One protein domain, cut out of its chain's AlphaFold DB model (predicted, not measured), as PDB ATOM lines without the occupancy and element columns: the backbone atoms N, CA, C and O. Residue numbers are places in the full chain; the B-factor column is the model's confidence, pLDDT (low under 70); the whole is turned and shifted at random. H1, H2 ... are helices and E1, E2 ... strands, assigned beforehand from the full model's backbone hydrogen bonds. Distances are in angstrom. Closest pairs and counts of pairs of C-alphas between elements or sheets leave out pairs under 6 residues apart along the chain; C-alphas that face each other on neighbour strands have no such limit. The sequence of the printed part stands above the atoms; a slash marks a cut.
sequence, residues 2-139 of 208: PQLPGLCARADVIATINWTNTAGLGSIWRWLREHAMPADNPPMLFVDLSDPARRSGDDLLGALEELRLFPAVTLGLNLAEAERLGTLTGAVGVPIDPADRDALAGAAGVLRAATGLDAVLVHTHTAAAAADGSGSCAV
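This is residues 2 to 139 of the 208 residues of the protein "PfkB domain-containing protein" of Phycisphaerales bacterium (UniProt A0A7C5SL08). One twisted sheet of six strands makes the backbone of the domain, its strands laid side by side in chain order; H5 packs on the end with E4, E5 and E6, and H4 lies beside H5 over the same face. H2 and H3 run side by side nearer the other end, mostly off the sheet, and short H1 lies beyond E1, farthest from the mean of the C-alphas. The printed part has 138 residues, with named elements in the order H1 E1 H2 E2 H3 E3 H4 H5 E4 E5 E6; the sheet runs E1 E2 E3 E4 E5 E6, mixed, and the class is mixed, helices and strands. The whole is compact, with a radius of gyration of the C-alphas of 15.1 A, and only just elongated, spanning 48 by 31 by 23 A.

H1, residues 4 to 8, is close to but not clearly touching H2, residues 25 to 35; C-alphas 5 and 35 are closest, 7.1 A. E1, residues 13 to 16, is parallel to E2, residues 44 to 48, with N 14 and O 44 2.9 A apart. H2 is only just not on the sheet, with 4 pairs of C-alphas within 10 A. It touches H3, residues 57 to 67, at a shallow tilt of 15 degrees, the same way; C-alphas 26 and 63 are closest, 6.2 A. H3 only grazes the sheet, with residues 64 to 67. E3, residues 73 to 78, is parallel to E2, with N 76 and O 47 2.8 A apart, and to E4, residues 119 to 123, with N 77 and O 121 2.8 A apart. H4, residues 79 to 89, touches H5, residues 101 to 115, at a steep tilt of 43 degrees; C-alphas 86 and 111 are closest, 6.3 A. H4 and H5 are on the same face, making two layers, helices on one face of a sheet, at heights over the sheet of 11.0 A and 7.1 A. H5 lies over E4, E5, residues 127 to 132, and E6, residues 135 to 139; C-alphas 109 and 131 of H5 and E5 are closest, 5.1 A. E1 H2 E2, E2 H3 E3 and E3 H4 H5 E4 are strand-helix-strand units, parallel neighbour strands with helices between, each crossover right-handed. E4 E5 E6 form a meander, each strand the antiparallel neighbour of the one before, in two hairpins; N 122 and O 129 are 2.8 A apart, N 139 and O 128 2.8 A. In H1 to H5 every O i to N i+4 pair is within hydrogen-bond range.

H1 begins at C-alpha 4, (-17.262, 47.998, -13.324). H2, H3, H4 and H5 measure 15.0, 15.4, 15.2 and 20.8 A from first to last C-alpha; E3 and E5 measure 16.7 and 17.2 A. E6 ends at C-alpha 139, (-24.536, 19.040, -33.640).

The C-alphas of Pro 2 and Asp 100, 48.1 A apart, are the two farthest apart. The printed part has no cut. The link H4 to H5, 11 residues, is long. Mean pLDDT of the printed part is 90.9; residue 2 and residues 52 to 53 are under 70.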
ATOM      1  N   PRO A   2     -14.510  52.195 -10.125       60.75
ATOM      2  CA  PRO A   2     -15.869  52.762 -10.136       60.75
ATOM      3  C   PRO A   2     -16.675  52.503 -11.424       60.75
ATOM      4  O   PRO A   2     -17.873  52.744 -11.454       60.75
ATOM      5  N   GLN A   3     -16.045  52.000 -12.490       84.06
ATOM      6  CA  GLN A   3     -16.698  51.777 -13.786       84.06
ATOM      7  C   GLN A   3     -17.319  50.381 -13.934       84.06
ATOM      8  O   GLN A   3     -18.184  50.196 -14.787       84.06
ATOM      9  N   LEU A   4     -16.890  49.401 -13.128       87.69
ATOM     10  CA  LEU A   4     -17.262  47.998 -13.324       87.69
ATOM     11  C   LEU A   4     -18.764  47.729 -13.103       87.69
ATOM     12  O   LEU A   4     -19.357  47.136 -13.999       87.69
ATOM     13  N   PRO A   5     -19.425  48.245 -12.044       91.69
ATOM     14  CA  PRO A   5     -20.877  48.093 -11.904       91.69
ATOM     15  C   PRO A   5     -21.651  48.693 -13.086       91.69
ATOM     16  O   PRO A   5     -22.593  48.100 -13.600       91.69
ATOM     17  N   GLY A   6     -21.196  49.847 -13.591       91.75
ATOM     18  CA  GLY A   6     -21.794  50.482 -14.765       91.75
ATOM     19  C   GLY A   6     -21.605  49.686 -16.061       91.75
ATOM     20  O   GLY A   6     -22.440  49.790 -16.952       91.75
ATOM     21  N   LEU A   7     -20.524  48.907 -16.186       92.31
ATOM     22  CA  LEU A   7     -20.329  47.977 -17.302       92.31
ATOM     23  C   LEU A   7     -21.239  46.754 -17.159       92.31
ATOM     24  O   LEU A   7     -21.904  46.402 -18.127       92.31
ATOM     25  N   CYS A   8     -21.320  46.161 -15.963       92.44
ATOM     26  CA  CYS A   8     -22.200  45.026 -15.681       92.44
ATOM     27  C   CYS A   8     -23.674  45.363 -15.942       92.44
ATOM     28  O   CYS A   8     -24.373  44.566 -16.553       92.44
ATOM     29  N   ALA A   9     -24.123  46.563 -15.566       92.38
ATOM     30  CA  ALA A   9     -25.499  47.012 -15.781       92.38
ATOM     31  C   ALA A   9     -25.891  47.224 -17.256       92.38
ATOM     32  O   ALA A   9     -27.070  47.368 -17.556       92.38
ATOM     33  N   ARG A  10     -24.920  47.294 -18.177       93.56
ATOM     34  CA  ARG A  10     -25.171  47.432 -19.625       93.56
ATOM     35  C   ARG A  10     -24.803  46.184 -20.419       93.56
ATOM     36  O   ARG A  10     -24.887  46.212 -21.643       93.56
ATOM     37  N   ALA A  11     -24.300  45.154 -19.751       94.25
ATOM     38  CA  ALA A  11     -23.929  43.908 -20.390       94.25
ATOM     39  C   ALA A  11     -25.135  42.971 -20.408       94.25
ATOM     40  O   ALA A  11     -25.888  42.922 -19.442       94.25
ATOM     41  N   ASP A  12     -25.260  42.184 -21.470       94.38
ATOM     42  CA  ASP A  12     -26.176  41.042 -21.500       94.38
ATOM     43  C   ASP A  12     -25.497  39.775 -20.947       94.38
ATOM     44  O   ASP A  12     -26.140  38.907 -20.358       94.38
ATOM     45  N   VAL A  13     -24.170  39.677 -21.121       95.19
ATOM     46  CA  VAL A  13     -23.341  38.548 -20.677       95.19
ATOM     47  C   VAL A  13     -22.034  39.044 -20.072       95.19
ATOM     48  O   VAL A  13     -21.371  39.928 -20.619       95.19
ATOM     49  N   ILE A  14     -21.621  38.414 -18.976       94.75
ATOM     50  CA  ILE A  14     -20.267  38.503 -18.430       94.75
ATOM     51  C   ILE A  14     -19.604  37.143 -18.632       94.75
ATOM     52  O   ILE A  14     -20.090  36.138 -18.126       94.75
ATOM     53  N   ALA A  15     -18.491  37.098 -19.361       93.38
ATOM     54  CA  ALA A  15     -17.727  35.871 -19.554       93.38
ATOM     55  C   ALA A  15     -16.515  35.844 -18.615       93.38
ATOM     56  O   ALA A  15     -15.664  36.734 -18.667       93.38
ATOM     57  N   THR A  16     -16.418  34.816 -17.778       90.50
ATOM     58  CA  THR A  16     -15.242  34.544 -16.948       90.50
ATOM     59  C   THR A  16     -14.553  33.291 -17.464       90.50
ATOM     60  O   THR A  16     -15.065  32.183 -17.319       90.50
ATOM     61  N   ILE A  17     -13.400  33.488 -18.093       87.44
ATOM     62  CA  ILE A  17     -12.612  32.440 -18.744       87.44
ATOM     63  C   ILE A  17     -11.360  32.123 -17.923       87.44
ATOM     64  O   ILE A  17     -10.950  32.925 -17.081       87.44
ATOM     65  N   ASN A  18     -10.699  31.004 -18.219       81.69
ATOM     66  CA  ASN A  18      -9.408  30.643 -17.626       81.69
ATOM     67  C   ASN A  18      -9.440  30.534 -16.088       81.69
ATOM     68  O   ASN A  18      -8.516  31.008 -15.413       81.69
ATOM     69  N   TRP A  19     -10.491  29.919 -15.524       79.00
ATOM     70  CA  TRP A  19     -10.658  29.801 -14.068       79.00
ATOM     71  C   TRP A  19      -9.445  29.187 -13.372       79.00
ATOM     72  O   TRP A  19      -8.964  29.724 -12.373       79.00
ATOM     73  N   THR A  20      -8.875  28.121 -13.924       73.31
ATOM     74  CA  THR A  20      -7.736  27.443 -13.291       73.31
ATOM     75  C   THR A  20      -6.498  28.317 -13.170       73.31
ATOM     76  O   THR A  20      -5.812  28.261 -12.144       73.31
ATOM     77  N   ASN A  21      -6.252  29.154 -14.179       77.69
ATOM     78  CA  ASN A  21      -5.078  30.013 -14.287       77.69
ATOM     79  C   ASN A  21      -5.245  31.345 -13.534       77.69
ATOM     80  O   ASN A  21      -4.275  32.089 -13.387       77.69
ATOM     81  N   THR A  22      -6.447  31.642 -13.030       77.75
ATOM     82  CA  THR A  22      -6.744  32.888 -12.316       77.75
ATOM     83  C   THR A  22      -6.824  32.635 -10.812       77.75
ATOM     84  O   THR A  22      -7.764  32.025 -10.294       77.75
ATOM     85  N   ALA A  23      -5.817  33.097 -10.069       76.06
ATOM     86  CA  ALA A  23      -5.822  33.010  -8.611       76.06
ATOM     87  C   ALA A  23      -6.994  33.819  -8.025       76.06
ATOM     88  O   ALA A  23      -7.210  34.969  -8.395       76.06
ATOM     89  N   GLY A  24      -7.746  33.217  -7.098       80.44
ATOM     90  CA  GLY A  24      -8.855  33.892  -6.420       80.44
ATOM     91  C   GLY A  24     -10.111  34.114  -7.269       80.44
ATOM     92  O   GLY A  24     -10.921  34.959  -6.907       80.44
ATOM     93  N   LEU A  25     -10.332  33.385  -8.373       81.50
ATOM     94  CA  LEU A  25     -11.517  33.647  -9.206       81.50
ATOM     95  C   LEU A  25     -12.848  33.475  -8.445       81.50
ATOM     96  O   LEU A  25     -13.769  34.254  -8.660       81.50
ATOM     97  N   GLY A  26     -12.919  32.564  -7.467       83.56
ATOM     98  CA  GLY A  26     -14.088  32.447  -6.584       83.56
ATOM     99  C   GLY A  26     -14.374  33.713  -5.760       83.56
ATOM    100  O   GLY A  26     -15.524  34.128  -5.643       83.56
ATOM    101  N   SER A  27     -13.344  34.395  -5.239       88.56
ATOM    102  CA  SER A  27     -13.552  35.662  -4.522       88.56
ATOM    103  C   SER A  27     -13.911  36.809  -5.467       88.56
ATOM    104  O   SER A  27     -14.688  37.682  -5.087       88.56
ATOM    105  N   ILE A  28     -13.411  36.788  -6.706       90.19
ATOM    106  CA  ILE A  28     -13.818  37.729  -7.758       90.19
ATOM    107  C   ILE A  28     -15.296  37.535  -8.108       90.19
ATOM    108  O   ILE A  28     -16.023  38.522  -8.183       90.19
ATOM    109  N   TRP A  29     -15.763  36.296  -8.278       93.00
ATOM    110  CA  TRP A  29     -17.179  36.008  -8.514       93.00
ATOM    111  C   TRP A  29     -18.056  36.503  -7.366       93.00
ATOM    112  O   TRP A  29     -19.021  37.229  -7.602       93.00
ATOM    113  N   ARG A  30     -17.677  36.210  -6.119       92.62
ATOM    114  CA  ARG A  30     -18.396  36.717  -4.947       92.62
ATOM    115  C   ARG A  30     -18.472  38.242  -4.943       92.62
ATOM    116  O   ARG A  30     -19.550  38.802  -4.767       92.62
ATOM    117  N   TRP A  31     -17.349  38.912  -5.202       93.06
ATOM    118  CA  TRP A  31     -17.313  40.368  -5.269       93.06
ATOM    119  C   TRP A  31     -18.193  40.910  -6.403       93.06
ATOM    120  O   TRP A  31     -18.940  41.857  -6.176       93.06
ATOM    121  N   LEU A  32     -18.152  40.296  -7.593       92.75
ATOM    122  CA  LEU A  32     -18.999  40.666  -8.730       92.75
ATOM    123  C   LEU A  32     -20.482  40.577  -8.366       92.75
ATOM    124  O   LEU A  32     -21.214  41.537  -8.599       92.75
ATOM    125  N   ARG A  33     -20.904  39.467  -7.756       93.12
ATOM    126  CA  ARG A  33     -22.283  39.249  -7.303       93.12
ATOM    127  C   ARG A  33     -22.723  40.288  -6.269       93.12
ATOM    128  O   ARG A  33     -23.833  40.791  -6.350       93.12
ATOM    129  N   GLU A  34     -21.865  40.603  -5.302       92.94
ATOM    130  CA  GLU A  34     -22.217  41.471  -4.167       92.94
ATOM    131  C   GLU A  34     -22.109  42.971  -4.469       92.94
ATOM    132  O   GLU A  34     -22.789  43.769  -3.828       92.94
ATOM    133  N   HIS A  35     -21.253  43.370  -5.415       92.94
ATOM    134  CA  HIS A  35     -20.872  44.778  -5.583       92.94
ATOM    135  C   HIS A  35     -21.008  45.317  -7.011       92.94
ATOM    136  O   HIS A  35     -20.956  46.536  -7.187       92.94
ATOM    137  N   ALA A  36     -21.118  44.462  -8.034       93.38
ATOM    138  CA  ALA A  36     -21.087  44.905  -9.431       93.38
ATOM    139  C   ALA A  36     -22.316  44.510 -10.247       93.38
ATOM    140  O   ALA A  36     -22.735  45.294 -11.100       93.38
ATOM    141  N   MET A  37     -22.885  43.328 -10.021       92.62
ATOM    142  CA  MET A  37     -24.086  42.907 -10.734       92.62
ATOM    143  C   MET A  37     -25.287  43.766 -10.320       92.62
ATOM    144  O   MET A  37     -25.482  44.007  -9.126       92.62
ATOM    145  N   PRO A  38     -26.090  44.249 -11.284       93.06
ATOM    146  CA  PRO A  38     -27.329  44.934 -10.957       93.06
ATOM    147  C   PRO A  38     -28.319  43.940 -10.333       93.06
ATOM    148  O   PRO A  38     -28.334  42.761 -10.685       93.06
ATOM    149  N   ALA A  39     -29.152  44.424  -9.411       89.06
ATOM    150  CA  ALA A  39     -30.211  43.609  -8.814       89.06
ATOM    151  C   ALA A  39     -31.317  43.284  -9.833       89.06
ATOM    152  O   ALA A  39     -31.817  42.162  -9.870       89.06
ATOM    153  N   ASP A  40     -31.655  44.259 -10.681       90.06
ATOM    154  CA  ASP A  40     -32.657  44.122 -11.731       90.06
ATOM    155  C   ASP A  40     -31.990  43.760 -13.061       90.06
ATOM    156  O   ASP A  40     -31.044  44.425 -13.485       90.06
ATOM    157  N   ASN A  41     -32.518  42.736 -13.735       89.12
ATOM    158  CA  ASN A  41     -32.013  42.220 -15.016       89.12
ATOM    159  C   ASN A  41     -30.487  41.976 -15.028       89.12
ATOM    160  O   ASN A  41     -29.770  42.569 -15.837       89.12
ATOM    161  N   PRO A  42     -29.967  41.124 -14.125       94.06
ATOM    162  CA  PRO A  42     -28.550  40.784 -14.099       94.06
ATOM    163  C   PRO A  42     -28.109  40.099 -15.403       94.06
ATOM    164  O   PRO A  42     -28.853  39.268 -15.932       94.06
ATOM    165  N   PRO A  43     -26.895  40.393 -15.906       94.94
ATOM    166  CA  PRO A  43     -26.345  39.690 -17.057       94.94
ATOM    167  C   PRO A  43     -26.159  38.205 -16.752       94.94
ATOM    168  O   PRO A  43     -25.808  37.826 -15.630       94.94
ATOM    169  N   MET A  44     -26.296  37.373 -17.781       95.44
ATOM    170  CA  MET A  44     -25.930  35.962 -17.686       95.44
ATOM    171  C   MET A  44     -24.415  35.819 -17.503       95.44
ATOM    172  O   MET A  44     -23.621  36.546 -18.105       95.44
ATOM    173  N   LEU A  45     -24.003  34.874 -16.664       96.31
ATOM    174  CA  LEU A  45     -22.604  34.524 -16.480       96.31
ATOM    175  C   LEU A  45     -22.247  33.348 -17.396       96.31
ATOM    176  O   LEU A  45     -22.826  32.268 -17.292       96.31
ATOM    177  N   PHE A  46     -21.261  33.536 -18.267       96.56
ATOM    178  CA  PHE A  46     -20.632  32.436 -18.990       96.56
ATOM    179  C   PHE A  46     -19.314  32.064 -18.319       96.56
ATOM    180  O   PHE A  46     -18.481  32.935 -18.066       96.56
ATOM    181  N   VAL A  47     -19.105  30.775 -18.063       94.75
ATOM    182  CA  VAL A  47     -17.902  30.278 -17.397       94.75
ATOM    183  C   VAL A  47     -17.214  29.241 -18.263       94.75
ATOM    184  O   VAL A  47     -17.834  28.260 -18.660       94.75
ATOM    185  N   ASP A  48     -15.920  29.437 -18.487       91.00
ATOM    186  CA  ASP A  48     -15.024  28.416 -19.025       91.00
ATOM    187  C   ASP A  48     -13.960  28.105 -17.968       91.00
ATOM    188  O   ASP A  48     -13.233  28.995 -17.500       91.00
ATOM    189  N   LEU A  49     -13.900  26.839 -17.553       80.38
ATOM    190  CA  LEU A  49     -13.004  26.420 -16.485       80.38
ATOM    191  C   LEU A  49     -11.547  26.333 -16.949       80.38
ATOM    192  O   LEU A  49     -10.666  26.628 -16.140       80.38
ATOM    193  N   SER A  50     -11.305  26.011 -18.225       76.25
ATOM    194  CA  SER A  50      -9.996  25.770 -18.844       76.25
ATOM    195  C   SER A  50      -9.089  24.823 -18.045       76.25
ATOM    196  O   SER A  50      -8.447  25.245 -17.092       76.25
ATOM    197  N   ASP A  51      -8.893  23.583 -18.484       71.44
ATOM    198  CA  ASP A  51      -7.925  22.615 -17.916       71.44
ATOM    199  C   ASP A  51      -8.027  22.434 -16.381       71.44
ATOM    200  O   ASP A  51      -7.074  22.694 -15.630       71.44
ATOM    201  N   PRO A  52      -9.181  21.968 -15.866       60.06
ATOM    202  CA  PRO A  52      -9.475  21.875 -14.440       60.06
ATOM    203  C   PRO A  52      -8.540  20.904 -13.710       60.06
ATOM    204  O   PRO A  52      -8.472  20.961 -12.482       60.06
ATOM    205  N   ALA A  53      -7.786  20.053 -14.422       66.88
ATOM    206  CA  ALA A  53      -6.798  19.140 -13.845       66.88
ATOM    207  C   ALA A  53      -5.717  19.860 -13.018       66.88
ATOM    208  O   ALA A  53      -5.103  19.253 -12.144       66.88
ATOM    209  N   ARG A  54      -5.532  21.169 -13.231       76.56
ATOM    210  CA  ARG A  54      -4.640  22.030 -12.438       76.56
ATOM    211  C   ARG A  54      -5.179  22.403 -11.049       76.56
ATOM    212  O   ARG A  54      -4.479  23.070 -10.291       76.56
ATOM    213  N   ARG A  55      -6.416  22.025 -10.720       78.06
ATOM    214  CA  ARG A  55      -7.106  22.316  -9.450       78.06
ATOM    215  C   ARG A  55      -7.644  21.031  -8.829       78.06
ATOM    216  O   ARG A  55      -7.890  20.063  -9.547       78.06
ATOM    217  N   SER A  56      -7.826  20.996  -7.511       85.62
ATOM    218  CA  SER A  56      -8.370  19.814  -6.824       85.62
ATOM    219  C   SER A  56      -9.847  19.571  -7.186       85.62
ATOM    220  O   SER A  56     -10.503  20.422  -7.790       85.62
ATOM    221  N   GLY A  57     -10.377  18.390  -6.847       86.00
ATOM    222  CA  GLY A  57     -11.816  18.121  -6.965       86.00
ATOM    223  C   GLY A  57     -12.642  19.036  -6.057       86.00
ATOM    224  O   GLY A  57     -13.632  19.604  -6.509       86.00
ATOM    225  N   ASP A  58     -12.177  19.255  -4.827       88.00
ATOM    226  CA  ASP A  58     -12.824  20.140  -3.852       88.00
ATOM    227  C   ASP A  58     -12.872  21.596  -4.338       88.00
ATOM    228  O   ASP A  58     -13.901  22.254  -4.207       88.00
ATOM    229  N   ASP A  59     -11.800  22.082  -4.980       87.00
ATOM    230  CA  ASP A  59     -11.772  23.420  -5.588       87.00
ATOM    231  C   ASP A  59     -12.844  23.558  -6.677       87.00
ATOM    232  O   ASP A  59     -13.501  24.595  -6.776       87.00
ATOM    233  N   LEU A  60     -13.021  22.524  -7.508       88.00
ATOM    234  CA  LEU A  60     -14.041  22.522  -8.555       88.00
ATOM    235  C   LEU A  60     -15.452  22.495  -7.956       88.00
ATOM    236  O   LEU A  60     -16.315  23.241  -8.408       88.00
ATOM    237  N   LEU A  61     -15.690  21.670  -6.934       89.69
ATOM    238  CA  LEU A  61     -16.987  21.603  -6.261       89.69
ATOM    239  C   LEU A  61     -17.338  22.936  -5.587       89.69
ATOM    240  O   LEU A  61     -18.439  23.442  -5.799       89.69
ATOM    241  N   GLY A  62     -16.389  23.554  -4.877       90.38
ATOM    242  CA  GLY A  62     -16.575  24.879  -4.282       90.38
ATOM    243  C   GLY A  62     -16.800  25.977  -5.329       90.38
ATOM    244  O   GLY A  62     -17.614  26.876  -5.128       90.38
ATOM    245  N   ALA A  63     -16.143  25.891  -6.490       90.56
ATOM    246  CA  ALA A  63     -16.418  26.792  -7.607       90.56
ATOM    247  C   ALA A  63     -17.861  26.648  -8.116       90.56
ATOM    248  O   ALA A  63     -18.532  27.654  -8.326       90.56
ATOM    249  N   LEU A  64     -18.361  25.419  -8.269       92.50
ATOM    250  CA  LEU A  64     -19.748  25.178  -8.681       92.50
ATOM    251  C   LEU A  64     -20.755  25.691  -7.647       92.50
ATOM    252  O   LEU A  64     -21.795  26.216  -8.031       92.50
ATOM    253  N   GLU A  65     -20.459  25.574  -6.351       93.31
ATOM    254  CA  GLU A  65     -21.288  26.155  -5.289       93.31
ATOM    255  C   GLU A  65     -21.404  27.676  -5.409       93.31
ATOM    256  O   GLU A  65     -22.516  28.195  -5.356       93.31
ATOM    257  N   GLU A  66     -20.299  28.384  -5.651       93.31
ATOM    258  CA  GLU A  66     -20.335  29.835  -5.879       93.31
ATOM    259  C   GLU A  66     -21.111  30.198  -7.152       93.31
ATOM    260  O   GLU A  66     -21.872  31.166  -7.158       93.31
ATOM    261  N   LEU A  67     -20.963  29.414  -8.225       94.62
ATOM    262  CA  LEU A  67     -21.673  29.652  -9.483       94.62
ATOM    263  C   LEU A  67     -23.190  29.479  -9.347       94.62
ATOM    264  O   LEU A  67     -23.933  30.265  -9.923       94.62
ATOM    265  N   ARG A  68     -23.667  28.533  -8.532       95.69
ATOM    266  CA  ARG A  68     -25.109  28.349  -8.260       95.69
ATOM    267  C   ARG A  68     -25.775  29.556  -7.594       95.69
ATOM    268  O   ARG A  68     -26.997  29.637  -7.574       95.69
ATOM    269  N   LEU A  69     -24.996  30.472  -7.016       95.12
ATOM    270  CA  LEU A  69     -25.518  31.696  -6.401       95.12
ATOM    271  C   LEU A  69     -25.806  32.799  -7.427       95.12
ATOM    272  O   LEU A  69     -26.357  33.840  -7.063       95.12
ATOM    273  N   PHE A  70     -25.403  32.607  -8.683       95.38
ATOM    274  CA  PHE A  70     -25.738  33.514  -9.769       95.38
ATOM    275  C   PHE A  70     -27.117  33.180 -10.348       95.38
ATOM    276  O   PHE A  70     -27.521  32.021 -10.358       95.38
ATOM    277  N   PRO A  71     -27.841  34.189 -10.857       91.94
ATOM    278  CA  PRO A  71     -29.205  34.015 -11.351       91.94
ATOM    279  C   PRO A  71     -29.289  33.262 -12.684       91.94
ATOM    280  O   PRO A  71     -30.335  32.697 -12.982       91.94
ATOM    281  N   ALA A  72     -28.231  33.311 -13.499       95.06
ATOM    282  CA  ALA A  72     -28.156  32.624 -14.781       95.06
ATOM    283  C   ALA A  72     -26.698  32.279 -15.119       95.06
ATOM    284  O   ALA A  72     -25.886  33.189 -15.312       95.06
ATOM    285  N   VAL A  73     -26.368  30.989 -15.224       97.38
ATOM    286  CA  VAL A  73     -25.016  30.501 -15.544       97.38
ATOM    287  C   VAL A  73     -25.015  29.503 -16.695       97.38
ATOM    288  O   VAL A  73     -25.695  28.480 -16.662       97.38
ATOM    289  N   THR A  74     -24.165  29.761 -17.689       97.25
ATOM    290  CA  THR A  74     -23.793  28.784 -18.718       97.25
ATOM    291  C   THR A  74     -22.355  28.326 -18.500       97.25
ATOM    292  O   THR A  74     -21.434  29.143 -18.524       97.25
ATOM    293  N   LEU A  75     -22.156  27.022 -18.311       96.56
ATOM    294  CA  LEU A  75     -20.840  26.407 -18.135       96.56
ATOM    295  C   LEU A  75     -20.369  25.758 -19.443       96.56
ATOM    296  O   LEU A  75     -21.001  24.820 -19.927       96.56
ATOM    297  N   GLY A  76     -19.265  26.246 -20.005       95.31
ATOM    298  CA  GLY A  76     -18.579  25.650 -21.149       95.31
ATOM    299  C   GLY A  76     -17.516  24.644 -20.714       95.31
ATOM    300  O   GLY A  76     -16.738  24.920 -19.801       95.31
ATOM    301  N   LEU A  77     -17.507  23.480 -21.365       93.75
ATOM    302  CA  LEU A  77     -16.603  22.365 -21.093       93.75
ATOM    303  C   LEU A  77     -16.101  21.756 -22.408       93.75
ATOM    304  O   LEU A  77     -16.859  21.600 -23.369       93.75
ATOM    305  N   ASN A  78     -14.851  21.312 -22.429       92.44
ATOM    306  CA  ASN A  78     -14.392  20.307 -23.384       92.44
ATOM    307  C   ASN A  78     -14.719  18.874 -22.901       92.44
ATOM    308  O   ASN A  78     -15.262  18.674 -21.814       92.44
ATOM    309  N   LEU A  79     -14.378  17.857 -23.702       92.56
ATOM    310  CA  LEU A  79     -14.639  16.451 -23.357       92.56
ATOM    311  C   LEU A  79     -13.985  16.020 -22.031       92.56
ATOM    312  O   LEU A  79     -14.658  15.459 -21.174       92.56
ATOM    313  N   ALA A  80     -12.696  16.310 -21.840       90.44
ATOM    314  CA  ALA A  80     -11.968  15.899 -20.638       90.44
ATOM    315  C   ALA A  80     -12.516  16.588 -19.374       90.44
ATOM    316  O   ALA A  80     -12.604  15.987 -18.303       90.44
ATOM    317  N   GLU A  81     -12.916  17.851 -19.505       91.12
ATOM    318  CA  GLU A  81     -13.611  18.621 -18.474       91.12
ATOM    319  C   GLU A  81     -14.968  18.014 -18.113       91.12
ATOM    320  O   GLU A  81     -15.261  17.841 -16.928       91.12
ATOM    321  N   ALA A  82     -15.765  17.653 -19.120       93.69
ATOM    322  CA  ALA A  82     -17.066  17.022 -18.947       93.69
ATOM    323  C   ALA A  82     -16.956  15.654 -18.255       93.69
ATOM    324  O   ALA A  82     -17.675  15.399 -17.291       93.69
ATOM    325  N   GLU A  83     -16.022  14.800 -18.677       93.06
ATOM    326  CA  GLU A  83     -15.792  13.484 -18.063       93.06
ATOM    327  C   GLU A  83     -15.298  13.598 -16.618       93.06
ATOM    328  O   GLU A  83     -15.769  12.883 -15.726       93.06
ATOM    329  N   ARG A  84     -14.380  14.534 -16.355       91.44
ATOM    330  CA  ARG A  84     -13.875  14.783 -15.004       91.44
ATOM    331  C   ARG A  84     -14.979  15.278 -14.079       91.44
ATOM    332  O   ARG A  84     -15.119  14.767 -12.969       91.44
ATOM    333  N   LEU A  85     -15.753  16.265 -14.524       91.94
ATOM    334  CA  LEU A  85     -16.879  16.794 -13.761       91.94
ATOM    335  C   LEU A  85     -17.947  15.719 -13.534       91.94
ATOM    336  O   LEU A  85     -18.472  15.591 -12.429       91.94
ATOM    337  N   GLY A  86     -18.225  14.911 -14.554       93.31
ATOM    338  CA  GLY A  86     -19.158  13.795 -14.477       93.31
ATOM    339  C   GLY A  86     -18.723  12.726 -13.477       93.31
ATOM    340  O   GLY A  86     -19.548  12.255 -12.699       93.31
ATOM    341  N   THR A  87     -17.428  12.415 -13.420       92.12
ATOM    342  CA  THR A  87     -16.862  11.494 -12.425       92.12
ATOM    343  C   THR A  87     -16.957  12.078 -11.014       92.12
ATOM    344  O   THR A  87     -17.413  11.403 -10.097       92.12
ATOM    345  N   LEU A  88     -16.568  13.346 -10.832       91.31
ATOM    346  CA  LEU A  88     -16.582  14.018  -9.525       91.31
ATOM    347  C   LEU A  88     -17.992  14.163  -8.942       91.31
ATOM    348  O   LEU A  88     -18.172  14.063  -7.734       91.31
ATOM    349  N   THR A  89     -18.985  14.391  -9.797       90.38
ATOM    350  CA  THR A  89     -20.393  14.505  -9.391       90.38
ATOM    351  C   THR A  89     -21.122  13.160  -9.348       90.38
ATOM    352  O   THR A  89     -22.269  13.106  -8.912       90.38
ATOM    353  N   GLY A  90     -20.490  12.075  -9.813       91.38
ATOM    354  CA  GLY A  90     -21.130  10.769  -9.993       91.38
ATOM    355  C   GLY A  90     -22.194  10.733 -11.100       91.38
ATOM    356  O   GLY A  90     -22.932   9.757 -11.203       91.38
ATOM    357  N   ALA A  91     -22.292  11.782 -11.923       87.44
ATOM    358  CA  ALA A  91     -23.285  11.911 -12.989       87.44
ATOM    359  C   ALA A  91     -22.956  11.072 -14.232       87.44
ATOM    360  O   ALA A  91     -23.855  10.700 -14.984       87.44
ATOM    361  N   VAL A  92     -21.670  10.789 -14.458       84.62
ATOM    362  CA  VAL A  92     -21.182  10.041 -15.621       84.62
ATOM    363  C   VAL A  92     -20.377   8.848 -15.123       84.62
ATOM    364  O   VAL A  92     -19.294   9.006 -14.567       84.62
ATOM    365  N   GLY A  93     -20.934   7.648 -15.298       76.38
ATOM    366  CA  GLY A  93     -20.312   6.389 -14.869       76.38
ATOM    367  C   GLY A  93     -19.511   5.666 -15.955       76.38
ATOM    368  O   GLY A  93     -18.850   4.674 -15.658       76.38
ATOM    369  N   VAL A  94     -19.579   6.134 -17.205       80.12
ATOM    370  CA  VAL A  94     -18.869   5.563 -18.361       80.12
ATOM    371  C   VAL A  94     -18.282   6.682 -19.228       80.12
ATOM    372  O   VAL A  94     -18.875   7.760 -19.265       80.12
ATOM    373  N   PRO A  95     -17.152   6.455 -19.928       88.69
ATOM    374  CA  PRO A  95     -16.591   7.437 -20.854       88.69
ATOM    375  C   PRO A  95     -17.616   7.905 -21.889       88.69
ATOM    376  O   PRO A  95     -18.436   7.114 -22.361       88.69
ATOM    377  N   ILE A  96     -17.564   9.189 -22.236       91.56
ATOM    378  CA  ILE A  96     -18.494   9.786 -23.197       91.56
ATOM    379  C   ILE A  96     -17.919   9.547 -24.591       91.56
ATOM    380  O   ILE A  96     -16.827  10.026 -24.885       91.56
ATOM    381  N   ASP A  97     -18.642   8.844 -25.465       91.94
ATOM    382  CA  ASP A  97     -18.235   8.729 -26.869       91.94
ATOM    383  C   ASP A  97     -18.450  10.082 -27.575       91.94
ATOM    384  O   ASP A  97     -19.594  10.505 -27.756       91.94
ATOM    385  N   PRO A  98     -17.382  10.793 -27.991       88.19
ATOM    386  CA  PRO A  98     -17.522  12.104 -28.613       88.19
ATOM    387  C   PRO A  98     -18.070  12.046 -30.046       88.19
ATOM    388  O   PRO A  98     -18.410  13.097 -30.600       88.19
ATOM    389  N   ALA A  99     -18.112  10.869 -30.678       86.88
ATOM    390  CA  ALA A  99     -18.687  10.673 -32.007       86.88
ATOM    391  C   ALA A  99     -20.195  10.366 -31.951       86.88
ATOM    392  O   ALA A  99     -20.910  10.635 -32.922       86.88
ATOM    393  N   ASP A 100     -20.689   9.862 -30.817       94.12
ATOM    394  CA  ASP A 100     -22.113   9.644 -30.578       94.12
ATOM    395  C   ASP A 100     -22.775  10.929 -30.054       94.12
ATOM    396  O   ASP A 100     -22.617  11.351 -28.906       94.12
ATOM    397  N   ARG A 101     -23.547  11.577 -30.931       94.50
ATOM    398  CA  ARG A 101     -24.238  12.833 -30.617       94.50
ATOM    399  C   ARG A 101     -25.319  12.664 -29.553       94.50
ATOM    400  O   ARG A 101     -25.523  13.597 -28.778       94.50
ATOM    401  N   ASP A 102     -25.984  11.516 -29.504       95.31
ATOM    402  CA  ASP A 102     -27.039  11.273 -28.521       95.31
ATOM    403  C   ASP A 102     -26.411  11.036 -27.144       95.31
ATOM    404  O   ASP A 102     -26.872  11.602 -26.148       95.31
ATOM    405  N   ALA A 103     -25.289  10.306 -27.091       94.75
ATOM    406  CA  ALA A 103     -24.496  10.164 -25.870       94.75
ATOM    407  C   ALA A 103     -23.979  11.521 -25.364       94.75
ATOM    408  O   ALA A 103     -24.095  11.823 -24.174       94.75
ATOM    409  N   LEU A 104     -23.466  12.377 -26.257       96.44
ATOM    410  CA  LEU A 104     -22.956  13.701 -25.893       96.44
ATOM    411  C   LEU A 104     -24.071  14.653 -25.415       96.44
ATOM    412  O   LEU A 104     -23.894  15.360 -24.420       96.44
ATOM    413  N   ALA A 105     -25.235  14.653 -26.074       97.50
ATOM    414  CA  ALA A 105     -26.409  15.409 -25.631       97.50
ATOM    415  C   ALA A 105     -26.924  14.913 -24.269       97.50
ATOM    416  O   ALA A 105     -27.269  15.719 -23.400       97.50
ATOM    417  N   GLY A 106     -26.941  13.594 -24.057       96.62
ATOM    418  CA  GLY A 106     -27.264  12.983 -22.769       96.62
ATOM    419  C   GLY A 106     -26.295  13.418 -21.671       96.62
ATOM    420  O   GLY A 106     -26.737  13.848 -20.604       96.62
ATOM    421  N   ALA A 107     -24.989  13.400 -21.959       96.69
ATOM    422  CA  ALA A 107     -23.939  13.846 -21.048       96.69
ATOM    423  C   ALA A 107     -24.119  15.314 -20.626       96.69
ATOM    424  O   ALA A 107     -24.092  15.621 -19.434       96.69
ATOM    425  N   ALA A 108     -24.375  16.222 -21.575       97.75
ATOM    426  CA  ALA A 108     -24.657  17.624 -21.259       97.75
ATOM    427  C   ALA A 108     -25.880  17.765 -20.330       97.75
ATOM    428  O   ALA A 108     -25.844  18.532 -19.366       97.75
ATOM    429  N   GLY A 109     -26.938  16.981 -20.574       97.88
ATOM    430  CA  GLY A 109     -28.146  16.963 -19.746       97.88
ATOM    431  C   GLY A 109     -27.891  16.514 -18.306       97.88
ATOM    432  O   GLY A 109     -28.291  17.205 -17.365       97.88
ATOM    433  N   VAL A 110     -27.188  15.393 -18.112       97.38
ATOM    434  CA  VAL A 110     -26.874  14.890 -16.762       97.38
ATOM    435  C   VAL A 110     -25.904  15.807 -16.020       97.38
ATOM    436  O   VAL A 110     -26.083  16.037 -14.827       97.38
ATOM    437  N   LEU A 111     -24.931  16.407 -16.715       97.44
ATOM    438  CA  LEU A 111     -24.011  17.381 -16.123       97.44
ATOM    439  C   LEU A 111     -24.739  18.655 -15.695       97.44
ATOM    440  O   LEU A 111     -24.488  19.164 -14.603       97.44
ATOM    441  N   ARG A 112     -25.679  19.158 -16.502       97.81
ATOM    442  CA  ARG A 112     -26.530  20.289 -16.110       97.81
ATOM    443  C   ARG A 112     -27.310  19.967 -14.836       97.81
ATOM    444  O   ARG A 112     -27.288  20.754 -13.895       97.81
ATOM    445  N   ALA A 113     -27.945  18.797 -14.777       97.12
ATOM    446  CA  ALA A 113     -28.695  18.373 -13.596       97.12
ATOM    447  C   ALA A 113     -27.801  18.247 -12.349       97.12
ATOM    448  O   ALA A 113     -28.165  18.732 -11.282       97.12
ATOM    449  N   ALA A 114     -26.615  17.651 -12.483       96.25
ATOM    450  CA  ALA A 114     -25.683  17.449 -11.374       96.25
ATOM    451  C   ALA A 114     -25.030  18.753 -10.884       96.25
ATOM    452  O   ALA A 114     -24.782  18.940  -9.691       96.25
ATOM    453  N   THR A 115     -24.754  19.681 -11.799       95.94
ATOM    454  CA  THR A 115     -24.205  20.996 -11.455       95.94
ATOM    455  C   THR A 115     -25.273  21.950 -10.937       95.94
ATOM    456  O   THR A 115     -24.932  22.840 -10.171       95.94
ATOM    457  N   GLY A 116     -26.549  21.766 -11.284       96.50
ATOM    458  CA  GLY A 116     -27.627  22.679 -10.898       96.50
ATOM    459  C   GLY A 116     -27.526  24.060 -11.553       96.50
ATOM    460  O   GLY A 116     -28.097  25.010 -11.030       96.50
ATOM    461  N   LEU A 117     -26.772  24.179 -12.652       97.50
ATOM    462  CA  LEU A 117     -26.613  25.416 -13.421       97.50
ATOM    463  C   LEU A 117     -27.664  25.507 -14.539       97.50
ATOM    464  O   LEU A 117     -28.264  24.505 -14.941       97.50
ATOM    465  N   ASP A 118     -27.873  26.708 -15.077       97.75
ATOM    466  CA  ASP A 118     -28.920  26.963 -16.071       97.75
ATOM    467  C   ASP A 118     -28.649  26.302 -17.414       97.75
ATOM    468  O   ASP A 118     -29.592  25.810 -18.042       97.75
ATOM    469  N   ALA A 119     -27.383  26.249 -17.832       97.69
ATOM    470  CA  ALA A 119     -26.972  25.568 -19.047       97.69
ATOM    471  C   ALA A 119     -25.558  24.977 -18.956       97.69
ATOM    472  O   ALA A 119     -24.671  25.516 -18.293       97.69
ATOM    473  N   VAL A 120     -25.344  23.881 -19.684       97.81
ATOM    474  CA  VAL A 120     -24.031  23.254 -19.881       97.81
ATOM    475  C   VAL A 120     -23.785  23.075 -21.371       97.81
ATOM    476  O   VAL A 120     -24.654  22.578 -22.088       97.81
ATOM    477  N   LEU A 121     -22.595  23.461 -21.826       96.88
ATOM    478  CA  LEU A 121     -22.101  23.237 -23.179       96.88
ATOM    479  C   LEU A 121     -20.915  22.287 -23.116       96.88
ATOM    480  O   LEU A 121     -19.988  22.507 -22.340       96.88
ATOM    481  N   VAL A 122     -20.923  21.264 -23.964       95.56
ATOM    482  CA  VAL A 122     -19.801  20.340 -24.119       95.56
ATOM    483  C   VAL A 122     -19.346  20.374 -25.567       95.56
ATOM    484  O   VAL A 122     -20.117  20.037 -26.461       95.56
ATOM    485  N   HIS A 123     -18.100  20.763 -25.816       93.56
ATOM    486  CA  HIS A 123     -17.526  20.764 -27.158       93.56
ATOM    487  C   HIS A 123     -16.409  19.727 -27.298       93.56
ATOM    488  O   HIS A 123     -15.552  19.552 -26.431       93.56
ATOM    489  N   THR A 124     -16.395  19.039 -28.434       91.75
ATOM    490  CA  THR A 124     -15.378  18.051 -28.799       91.75
ATOM    491  C   THR A 124     -14.829  18.373 -30.191       91.75
ATOM    492  O   THR A 124     -15.224  19.348 -30.833       91.75
ATOM    493  N   HIS A 125     -13.887  17.565 -30.679       87.81
ATOM    494  CA  HIS A 125     -13.397  17.700 -32.051       87.81
ATOM    495  C   HIS A 125     -14.390  17.198 -33.107       87.81
ATOM    496  O   HIS A 125     -14.244  17.569 -34.270       87.81
ATOM    497  N   THR A 126     -15.381  16.389 -32.722       90.38
ATOM    498  CA  THR A 126     -16.320  15.679 -33.617       90.38
ATOM    499  C   THR A 126     -17.771  16.145 -33.473       90.38
ATOM    500  O   THR A 126     -18.561  16.009 -34.409       90.38
ATOM    501  N   ALA A 127     -18.135  16.713 -32.326       94.12
ATOM    502  CA  ALA A 127     -19.477  17.202 -32.043       94.12
ATOM    503  C   ALA A 127     -19.460  18.292 -30.963       94.12
ATOM    504  O   ALA A 127     -18.472  18.494 -30.258       94.12
ATOM    505  N   ALA A 128     -20.574  18.999 -30.828       96.31
ATOM    506  CA  ALA A 128     -20.839  19.873 -29.699       96.31
ATOM    507  C   ALA A 128     -22.270  19.655 -29.217       96.31
ATOM    508  O   ALA A 128     -23.165  19.425 -30.030       96.31
ATOM    509  N   ALA A 129     -22.479  19.732 -27.909       97.81
ATOM    510  CA  ALA A 129     -23.767  19.558 -27.266       97.81
ATOM    511  C   ALA A 129     -24.062  20.693 -26.295       97.81
ATOM    512  O   ALA A 129     -23.157  21.304 -25.725       97.81
ATOM    513  N   ALA A 130     -25.347  20.947 -26.097       98.19
ATOM    514  CA  ALA A 130     -25.859  21.902 -25.137       98.19
ATOM    515  C   ALA A 130     -27.031  21.274 -24.394       98.19
ATOM    516  O   ALA A 130     -27.823  20.538 -24.986       98.19
ATOM    517  N   ALA A 131     -27.158  21.601 -23.116       98.31
ATOM    518  CA  ALA A 131     -28.353  21.338 -22.339       98.31
ATOM    519  C   ALA A 131     -28.763  22.600 -21.588       98.31
ATOM    520  O   ALA A 131     -27.920  23.238 -20.961       98.31
ATOM    521  N   ASP A 132     -30.050  22.928 -21.621       97.25
ATOM    522  CA  ASP A 132     -30.658  23.996 -20.826       97.25
ATOM    523  C   ASP A 132     -32.042  23.565 -20.298       97.25
ATOM    524  O   ASP A 132     -32.369  22.374 -20.265       97.25
ATOM    525  N   GLY A 133     -32.855  24.513 -19.820       95.38
ATOM    526  CA  GLY A 133     -34.203  24.232 -19.313       95.38
ATOM    527  C   GLY A 133     -35.179  23.667 -20.357       95.38
ATOM    528  O   GLY A 133     -36.214  23.130 -19.970       95.38
ATOM    529  N   SER A 134     -34.865  23.767 -21.652       94.19
ATOM    530  CA  SER A 134     -35.690  23.256 -22.753       94.19
ATOM    531  C   SER A 134     -35.362  21.815 -23.160       94.19
ATOM    532  O   SER A 134     -36.170  21.176 -23.832       94.19
ATOM    533  N   GLY A 135     -34.212  21.282 -22.738       97.06
ATOM    534  CA  GLY A 135     -33.748  19.942 -23.090       97.06
ATOM    535  C   GLY A 135     -32.271  19.926 -23.467       97.06
ATOM    536  O   GLY A 135     -31.524  20.845 -23.131       97.06
ATOM    537  N   SER A 136     -31.846  18.868 -24.160       97.88
ATOM    538  CA  SER A 136     -30.490  18.735 -24.689       97.88
ATOM    539  C   SER A 136     -30.480  18.488 -26.194       97.88
ATOM    540  O   SER A 136     -31.403  17.905 -26.761       97.88
ATOM    541  N   CYS A 137     -29.428  18.961 -26.856       97.69
ATOM    542  CA  CYS A 137     -29.220  18.799 -28.290       97.69
ATOM    543  C   CYS A 137     -27.726  18.681 -28.603       97.69
ATOM    544  O   CYS A 137     -26.880  19.089 -27.804       97.69
ATOM    545  N   ALA A 138     -27.404  18.128 -29.774       97.44
ATOM    546  CA  ALA A 138     -26.035  18.031 -30.258       97.44
ATOM    547  C   ALA A 138     -25.941  18.190 -31.780       97.44
ATOM    548  O   ALA A 138     -26.773  17.691 -32.546       97.44
ATOM    549  N   VAL A 139     -24.870  18.836 -32.227       95.12
ATOM    550  CA  VAL A 139     -24.536  19.040 -33.640       95.12
ATOM    551  C   VAL A 139     -23.166  18.442 -33.939       95.12
ATOM    552  O   VAL A 139     -22.292  18.395 -33.075       95.12
TER     553      VAL A 139